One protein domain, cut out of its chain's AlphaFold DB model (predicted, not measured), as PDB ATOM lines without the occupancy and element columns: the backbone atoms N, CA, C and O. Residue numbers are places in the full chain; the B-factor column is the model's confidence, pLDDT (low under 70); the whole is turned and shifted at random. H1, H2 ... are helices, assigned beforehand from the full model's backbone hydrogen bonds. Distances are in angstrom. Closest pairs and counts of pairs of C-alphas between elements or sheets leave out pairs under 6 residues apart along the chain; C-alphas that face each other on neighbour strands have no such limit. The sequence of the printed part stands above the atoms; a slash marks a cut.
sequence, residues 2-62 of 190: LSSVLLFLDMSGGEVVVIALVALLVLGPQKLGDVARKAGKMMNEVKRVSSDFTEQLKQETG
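This is residues 2 to 62 of the 190 residues of the protein "Twin-arginine translocase TatA/TatE family subunit" of Bacteroidetes bacterium (UniProt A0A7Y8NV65). What shape do these coordinates make? Three helices make an open, thin zigzag: H1 meets H2 at one corner, H2 meets H3 at the other, and the long H3 runs away as an arm, with residues 34 to 62 sticking out free, of which 34 to 60 belong to H3. What is it built of, and how large is it? The printed part has 61 residues with three named helices, H1, H2 and H3 in chain order, no named strand, and the class all helix. It is extended, with a radius of gyration of the C-alphas of 19.5 A and spans of 60 by 28 by 8 A.

Where does the first helix lie? H1 is residues 2 to 12, 15.4 A from first to last C-alpha, and C-alpha 2 is at (136.002, 152.477, 108.536). What follows? H2 is residues 14 to 27, 19.7 A long, beginning with C-alpha 14 at (125.729, 157.717, 100.954). H3 is residues 29 to 60, 46.0 A long, ending with C-alpha 60 at (83.939, 165.557, 81.843).

How does H1 stand to H2? They are close but not clearly touching, with the closest C-alphas, Leu 9 and Glu 15, 4.7 A apart. Their lines are about perpendicular, at 87 degrees. And H2 to H3? They are close but not clearly touching, with the closest C-alphas, Leu 24 and Leu 32, 6.8 A apart. They run opposite ways at a steep tilt of 66 degrees. What of H1 and H3, and of the backbones? H1 and H3 are apart. In H1, H2 and H3 every O i to N i+4 pair is within hydrogen-bond range.

How far does it reach? The two C-alphas farthest apart, those of Leu 2 and Glu 60, are 60.0 A apart. Is it continuous? The printed part has no cut, and the links H1 to H2 and H2 to H3 are tight, one residue each. Where is confidence low? The mean pLDDT of the printed part of this model is 88.3, and residues 61 to 62 are under 70.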
ATOM      1  N   LEU A   2     136.247 152.715 109.973       70.12
ATOM      2  CA  LEU A   2     136.002 152.477 108.536       70.12
ATOM      3  C   LEU A   2     134.768 151.606 108.228       70.12
ATOM      4  O   LEU A   2     133.998 151.953 107.343       70.12
ATOM      5  N   SER A   3     134.520 150.535 108.988       74.56
ATOM      6  CA  SER A   3     133.335 149.682 108.781       74.56
ATOM      7  C   SER A   3     132.016 150.410 109.054       74.56
ATOM      8  O   SER A   3     131.027 150.151 108.386       74.56
ATOM      9  N   SER A   4     132.011 151.355 110.000       72.44
ATOM     10  CA  SER A   4     130.850 152.202 110.300       72.44
ATOM     11  C   SER A   4     130.595 153.227 109.193       72.44
ATOM     12  O   SER A   4     129.446 153.511 108.882       72.44
ATOM     13  N   VAL A   5     131.661 153.749 108.572       71.38
ATOM     14  CA  VAL A   5     131.553 154.631 107.400       71.38
ATOM     15  C   VAL A   5     130.993 153.862 106.204       71.38
ATOM     16  O   VAL A   5     130.102 154.371 105.542       71.38
ATOM     17  N   LEU A   6     131.445 152.627 105.962       72.44
ATOM     18  CA  LEU A   6     130.910 151.790 104.882       72.44
ATOM     19  C   LEU A   6     129.437 151.409 105.118       72.44
ATOM     20  O   LEU A   6     128.626 151.589 104.220       72.44
ATOM     21  N   LEU A   7     129.052 151.030 106.344       71.44
ATOM     22  CA  LEU A   7     127.647 150.758 106.698       71.44
ATOM     23  C   LEU A   7     126.721 151.977 106.518       71.44
ATOM     24  O   LEU A   7     125.552 151.823 106.169       71.44
ATOM     25  N   PHE A   8     127.232 153.191 106.750       70.12
ATOM     26  CA  PHE A   8     126.486 154.432 106.526       70.12
ATOM     27  C   PHE A   8     126.255 154.717 105.031       70.12
ATOM     28  O   PHE A   8     125.214 155.273 104.670       70.12
ATOM     29  N   LEU A   9     127.184 154.318 104.152       76.00
ATOM     30  CA  LEU A   9     127.014 154.479 102.708       76.00
ATOM     31  C   LEU A   9     125.944 153.526 102.153       76.00
ATOM     32  O   LEU A   9     125.091 153.996 101.405       76.00
ATOM     33  N   ASP A  10     125.908 152.266 102.588       78.12
ATOM     34  CA  ASP A  10     124.945 151.259 102.108       78.12
ATOM     35  C   ASP A  10     123.469 151.541 102.482       78.12
ATOM     36  O   ASP A  10     122.569 151.256 101.698       78.12
ATOM     37  N   MET A  11     123.175 152.099 103.666       77.62
ATOM     38  CA  MET A  11     121.782 152.216 104.156       77.62
ATOM     39  C   MET A  11     121.211 153.641 104.184       77.62
ATOM     40  O   MET A  11     119.993 153.809 104.172       77.62
ATOM     41  N   SER A  12     122.052 154.683 104.220       82.38
ATOM     42  CA  SER A  12     121.596 156.065 104.466       82.38
ATOM     43  C   SER A  12     121.582 156.960 103.217       82.38
ATOM     44  O   SER A  12     121.342 158.163 103.326       82.38
ATOM     45  N   GLY A  13     121.848 156.406 102.030       85.44
ATOM     46  CA  GLY A  13     121.935 157.169 100.777       85.44
ATOM     47  C   GLY A  13     123.331 157.720 100.464       85.44
ATOM     48  O   GLY A  13     123.507 158.416  99.465       85.44
ATOM     49  N   GLY A  14     124.343 157.380 101.267       89.62
ATOM     50  CA  GLY A  14     125.729 157.717 100.954       89.62
ATOM     51  C   GLY A  14     126.244 157.008  99.694       89.62
ATOM     52  O   GLY A  14     127.007 157.602  98.935       89.62
ATOM     53  N   GLU A  15     125.764 155.798  99.401       89.12
ATOM     54  CA  GLU A  15     126.036 155.080  98.152       89.12
ATOM     55  C   GLU A  15     125.561 155.884  96.937       89.12
ATOM     56  O   GLU A  15     126.309 156.045  95.975       89.12
ATOM     57  N   VAL A  16     124.364 156.485  97.002       92.50
ATOM     58  CA  VAL A  16     123.835 157.330  95.919       92.50
ATOM     59  C   VAL A  16     124.765 158.513  95.650       92.50
ATOM     60  O   VAL A  16     125.012 158.848  94.491       92.50
ATOM     61  N   VAL A  17     125.332 159.121  96.697       92.81
ATOM     62  CA  VAL A  17     126.307 160.213  96.552       92.81
ATOM     63  C   VAL A  17     127.603 159.716  95.908       92.81
ATOM     64  O   VAL A  17     128.120 160.380  95.010       92.81
ATOM     65  N   VAL A  18     128.115 158.547  96.305       92.94
ATOM     66  CA  VAL A  18     129.322 157.954  95.700       92.94
ATOM     67  C   VAL A  18     129.092 157.612  94.227       92.94
ATOM     68  O   VAL A  18     129.914 157.980  93.387       92.94
ATOM     69  N   ILE A  19     127.963 156.985  93.885       92.62
ATOM     70  CA  ILE A  19     127.590 156.684  92.496       92.62
ATOM     71  C   ILE A  19     127.442 157.978  91.695       92.62
ATOM     72  O   ILE A  19     127.952 158.060  90.580       92.62
ATOM     73  N   ALA A  20     126.804 159.012  92.254       93.12
ATOM     74  CA  ALA A  20     126.696 160.313  91.604       93.12
ATOM     75  C   ALA A  20     128.078 160.934  91.350       93.12
ATOM     76  O   ALA A  20     128.318 161.461  90.265       93.12
ATOM     77  N   LEU A  21     129.011 160.821  92.299       94.62
ATOM     78  CA  LEU A  21     130.384 161.301  92.140       94.62
ATOM     79  C   LEU A  21     131.119 160.552  91.017       94.62
ATOM     80  O   LEU A  21     131.742 161.174  90.157       94.62
ATOM     81  N   VAL A  22     131.008 159.221  90.986       94.81
ATOM     82  CA  VAL A  22     131.595 158.379  89.930       94.81
ATOM     83  C   VAL A  22     130.969 158.703  88.572       94.81
ATOM     84  O   VAL A  22     131.691 158.889  87.594       94.81
ATOM     85  N   ALA A  23     129.647 158.849  88.501       94.56
ATOM     86  CA  ALA A  23     128.940 159.233  87.282       94.56
ATOM     87  C   ALA A  23     129.370 160.623  86.786       94.56
ATOM     88  O   ALA A  23     129.556 160.814  85.584       94.56
ATOM     89  N   LEU A  24     129.590 161.581  87.692       94.88
ATOM     90  CA  LEU A  24     130.122 162.906  87.366       94.88
ATOM     91  C   LEU A  24     131.554 162.847  86.830       94.88
ATOM     92  O   LEU A  24     131.889 163.648  85.962       94.88
ATOM     93  N   LEU A  25     132.391 161.925  87.304       95.44
ATOM     94  CA  LEU A  25     133.749 161.747  86.782       95.44
ATOM     95  C   LEU A  25     133.756 161.068  85.408       95.44
ATOM     96  O   LEU A  25     134.473 161.509  84.514       95.44
ATOM     97  N   VAL A  26     132.947 160.021  85.228       96.19
ATOM     98  CA  VAL A  26     132.878 159.248  83.977       96.19
ATOM     99  C   VAL A  26     132.212 160.049  82.860       96.19
ATOM    100  O   VAL A  26     132.712 160.093  81.738       96.19
ATOM    101  N   LEU A  27     131.073 160.674  83.155       94.38
ATOM    102  CA  LEU A  27     130.287 161.416  82.172       94.38
ATOM    103  C   LEU A  27     130.728 162.884  82.072       94.38
ATOM    104  O   LEU A  27     130.586 163.508  81.020       94.38
ATOM    105  N   GLY A  28     131.270 163.439  83.157       95.31
ATOM    106  CA  GLY A  28     131.620 164.849  83.297       95.31
ATOM    107  C   GLY A  28     130.474 165.686  83.898       95.31
ATOM    108  O   GLY A  28     129.307 165.496  83.533       95.31
ATOM    109  N   PRO A  29     130.774 166.692  84.745       92.62
ATOM    110  CA  PRO A  29     129.753 167.536  85.378       92.62
ATOM    111  C   PRO A  29     128.926 168.347  84.372       92.62
ATOM    112  O   PRO A  29     127.741 168.590  84.584       92.62
ATOM    113  N   GLN A  30     129.524 168.706  83.234       93.75
ATOM    114  CA  GLN A  30     128.839 169.433  82.162       93.75
ATOM    115  C   GLN A  30     127.741 168.577  81.504       93.75
ATOM    116  O   GLN A  30     126.635 169.051  81.251       93.75
ATOM    117  N   LYS A  31     128.009 167.283  81.279       94.19
ATOM    118  CA  LYS A  31     127.085 166.377  80.581       94.19
ATOM    119  C   LYS A  31     125.890 165.976  81.436       94.19
ATOM    120  O   LYS A  31     124.787 165.858  80.909       94.19
ATOM    121  N   LEU A  32     126.088 165.800  82.741       93.81
ATOM    122  CA  LEU A  32     125.002 165.484  83.671       93.81
ATOM    123  C   LEU A  32     123.971 166.626  83.710       93.81
ATOM    124  O   LEU A  32     122.769 166.377  83.623       93.81
ATOM    125  N   GLY A  33     124.441 167.880  83.709       92.31
ATOM    126  CA  GLY A  33     123.588 169.063  83.577       92.31
ATOM    127  C   GLY A  33     122.835 169.124  82.243       92.31
ATOM    128  O   GLY A  33     121.632 169.386  82.230       92.31
ATOM    129  N   ASP A  34     123.502 168.832  81.124       94.81
ATOM    130  CA  ASP A  34     122.866 168.799  79.800       94.81
ATOM    131  C   ASP A  34     121.755 167.738  79.709       94.81
ATOM    132  O   ASP A  34     120.665 168.015  79.195       94.81
ATOM    133  N   VAL A  35     122.008 166.527  80.220       95.19
ATOM    134  CA  VAL A  35     121.030 165.427  80.239       95.19
ATOM    135  C   VAL A  35     119.867 165.760  81.169       95.19
ATOM    136  O   VAL A  35     118.715 165.622  80.759       95.19
ATOM    137  N   ALA A  36     120.139 166.277  82.370       95.12
ATOM    138  CA  ALA A  36     119.102 166.695  83.308       95.12
ATOM    139  C   ALA A  36     118.211 167.804  82.726       95.12
ATOM    140  O   ALA A  36     116.990 167.748  82.864       95.12
ATOM    141  N   ARG A  37     118.783 168.780  82.005       95.81
ATOM    142  CA  ARG A  37     118.008 169.827  81.314       95.81
ATOM    143  C   ARG A  37     117.097 169.249  80.230       95.81
ATOM    144  O   ARG A  37     115.956 169.689  80.109       95.81
ATOM    145  N   LYS A  38     117.574 168.280  79.442       96.50
ATOM    146  CA  LYS A  38     116.767 167.607  78.405       96.50
ATOM    147  C   LYS A  38     115.653 166.756  79.018       96.50
ATOM    148  O   LYS A  38     114.500 166.902  78.622       96.50
ATOM    149  N   ALA A  39     115.987 165.941  80.015       97.00
ATOM    150  CA  ALA A  39     115.023 165.131  80.753       97.00
ATOM    151  C   ALA A  39     113.975 166.008  81.456       97.00
ATOM    152  O   ALA A  39     112.788 165.712  81.396       97.00
ATOM    153  N   GLY A  40     114.389 167.132  82.045       96.56
ATOM    154  CA  GLY A  40     113.491 168.091  82.684       96.56
ATOM    155  C   GLY A  40     112.514 168.739  81.703       96.56
ATOM    156  O   GLY A  40     111.334 168.856  82.018       96.56
ATOM    157  N   LYS A  41     112.966 169.102  80.493       97.06
ATOM    158  CA  LYS A  41     112.070 169.596  79.433       97.06
ATOM    159  C   LYS A  41     111.045 168.539  79.023       97.06
ATOM    160  O   LYS A  41     109.858 168.841  79.008       97.06
ATOM    161  N   MET A  42     111.490 167.304  78.784       97.25
ATOM    162  CA  MET A  42     110.603 166.187  78.445       97.25
ATOM    163  C   MET A  42     109.585 165.912  79.561       97.25
ATOM    164  O   MET A  42     108.393 165.802  79.299       97.25
ATOM    165  N   MET A  43     110.032 165.871  80.818       97.25
ATOM    166  CA  MET A  43     109.156 165.674  81.974       97.25
ATOM    167  C   MET A  43     108.145 166.816  82.124       97.25
ATOM    168  O   MET A  43     107.004 166.581  82.508       97.25
ATOM    169  N   ASN A  44     108.540 168.050  81.805       96.50
ATOM    170  CA  ASN A  44     107.644 169.200  81.842       96.50
ATOM    171  C   ASN A  44     106.559 169.124  80.755       96.50
ATOM    172  O   ASN A  44     105.406 169.458  81.021       96.50
ATOM    173  N   GLU A  45     106.906 168.652  79.556       96.31
ATOM    174  CA  GLU A  45     105.937 168.402  78.483       96.31
ATOM    175  C   GLU A  45     104.970 167.274  78.853       96.31
ATOM    176  O   GLU A  45     103.758 167.466  78.768       96.31
ATOM    177  N   VAL A  46     105.481 166.148  79.365       97.00
ATOM    178  CA  VAL A  46     104.645 165.041  79.860       97.00
ATOM    179  C   VAL A  46     103.715 165.531  80.965       97.00
ATOM    180  O   VAL A  46     102.515 165.292  80.899       97.00
ATOM    181  N   LYS A  47     104.234 166.285  81.943       96.00
ATOM    182  CA  LYS A  47     103.428 166.859  83.024       96.00
ATOM    183  C   LYS A  47     102.317 167.762  82.492       96.00
ATOM    184  O   LYS A  47     101.211 167.699  83.019       96.00
ATOM    185  N   ARG A  48     102.587 168.586  81.475       95.12
ATOM    186  CA  ARG A  48     101.578 169.459  80.861       95.12
ATOM    187  C   ARG A  48     100.483 168.646  80.177       95.12
ATOM    188  O   ARG A  48      99.322 168.841  80.499       95.12
ATOM    189  N   VAL A  49     100.849 167.675  79.341       95.50
ATOM    190  CA  VAL A  49      99.883 166.788  78.669       95.50
ATOM    191  C   VAL A  49      99.057 165.995  79.687       95.50
ATOM    192  O   VAL A  49      97.840 165.900  79.557       95.50
ATOM    193  N   SER A  50      99.691 165.465  80.735       94.56
ATOM    194  CA  SER A  50      98.986 164.787  81.825       94.56
ATOM    195  C   SER A  50      98.066 165.732  82.596       94.56
ATOM    196  O   SER A  50      96.988 165.307  83.001       94.56
ATOM    197  N   SER A  51      98.460 166.992  82.798       92.56
ATOM    198  CA  SER A  51      97.627 168.009  83.446       92.56
ATOM    199  C   SER A  51      96.406 168.339  82.597       92.56
ATOM    200  O   SER A  51      95.300 168.294  83.117       92.56
ATOM    201  N   ASP A  52      96.591 168.576  81.297       91.81
ATOM    202  CA  ASP A  52      95.506 168.885  80.361       91.81
ATOM    203  C   ASP A  52      94.530 167.700  80.245       91.81
ATOM    204  O   ASP A  52      93.316 167.895  80.200       91.81
ATOM    205  N   PHE A  53      95.040 166.461  80.251       91.44
ATOM    206  CA  PHE A  53      94.218 165.246  80.288       91.44
ATOM    207  C   PHE A  53      93.479 165.090  81.621       91.44
ATOM    208  O   PHE A  53      92.300 164.752  81.640       91.44
ATOM    209  N   THR A  54      94.151 165.366  82.741       88.69
ATOM    210  CA  THR A  54      93.530 165.337  84.074       88.69
ATOM    211  C   THR A  54      92.445 166.402  84.190       88.69
ATOM    212  O   THR A  54      91.421 166.152  84.813       88.69
ATOM    213  N   GLU A  55      92.641 167.578  83.598       88.50
ATOM    214  CA  GLU A  55      91.686 168.684  83.623       88.50
ATOM    215  C   GLU A  55      90.472 168.402  82.732       88.50
ATOM    216  O   GLU A  55      89.346 168.567  83.195       88.50
ATOM    217  N   GLN A  56      90.681 167.852  81.530       84.31
ATOM    218  CA  GLN A  56      89.602 167.349  80.668       84.31
ATOM    219  C   GLN A  56      88.812 166.230  81.355       84.31
ATOM    220  O   GLN A  56      87.590 166.302  81.444       84.31
ATOM    221  N   LEU A  57      89.499 165.246  81.944       81.56
ATOM    222  CA  LEU A  57      88.847 164.180  82.699       81.56
ATOM    223  C   LEU A  57      88.128 164.737  83.934       81.56
ATOM    224  O   LEU A  57      87.037 164.300  84.259       81.56
ATOM    225  N   LYS A  58      88.667 165.736  84.629       82.25
ATOM    226  CA  LYS A  58      87.979 166.358  85.767       82.25
ATOM    227  C   LYS A  58      86.752 167.168  85.335       82.25
ATOM    228  O   LYS A  58      85.791 167.245  86.094       82.25
ATOM    229  N   GLN A  59      86.777 167.759  84.143       81.00
ATOM    230  CA  GLN A  59      85.674 168.542  83.592       81.00
ATOM    231  C   GLN A  59      84.553 167.650  83.034       81.00
ATOM    232  O   GLN A  59      83.380 167.937  83.268       81.00
ATOM    233  N   GLU A  60      84.896 166.545  82.367       71.31
ATOM    234  CA  GLU A  60      83.939 165.557  81.843       71.31
ATOM    235  C   GLU A  60      83.454 164.575  82.914       71.31
ATOM    236  O   GLU A  60      82.303 164.143  82.914       71.31
ATOM    237  N   THR A  61      84.314 164.270  83.881       65.62
ATOM    238  CA  THR A  61      84.038 163.371  85.003       65.62
ATOM    239  C   THR A  61      84.083 164.100  86.337       65.62
ATOM    240  O   THR A  61      84.577 163.582  87.336       65.62
ATOM    241  N   GLY A  62      83.477 165.289  86.393       61.50
ATOM    242  CA  GLY A  62      83.260 166.043  87.635       61.50
ATOM    243  C   GLY A  62      82.630 165.222  88.773       61.50
ATOM    244  O   GLY A  62      82.805 165.580  89.930       61.50
TER     245      GLY A  62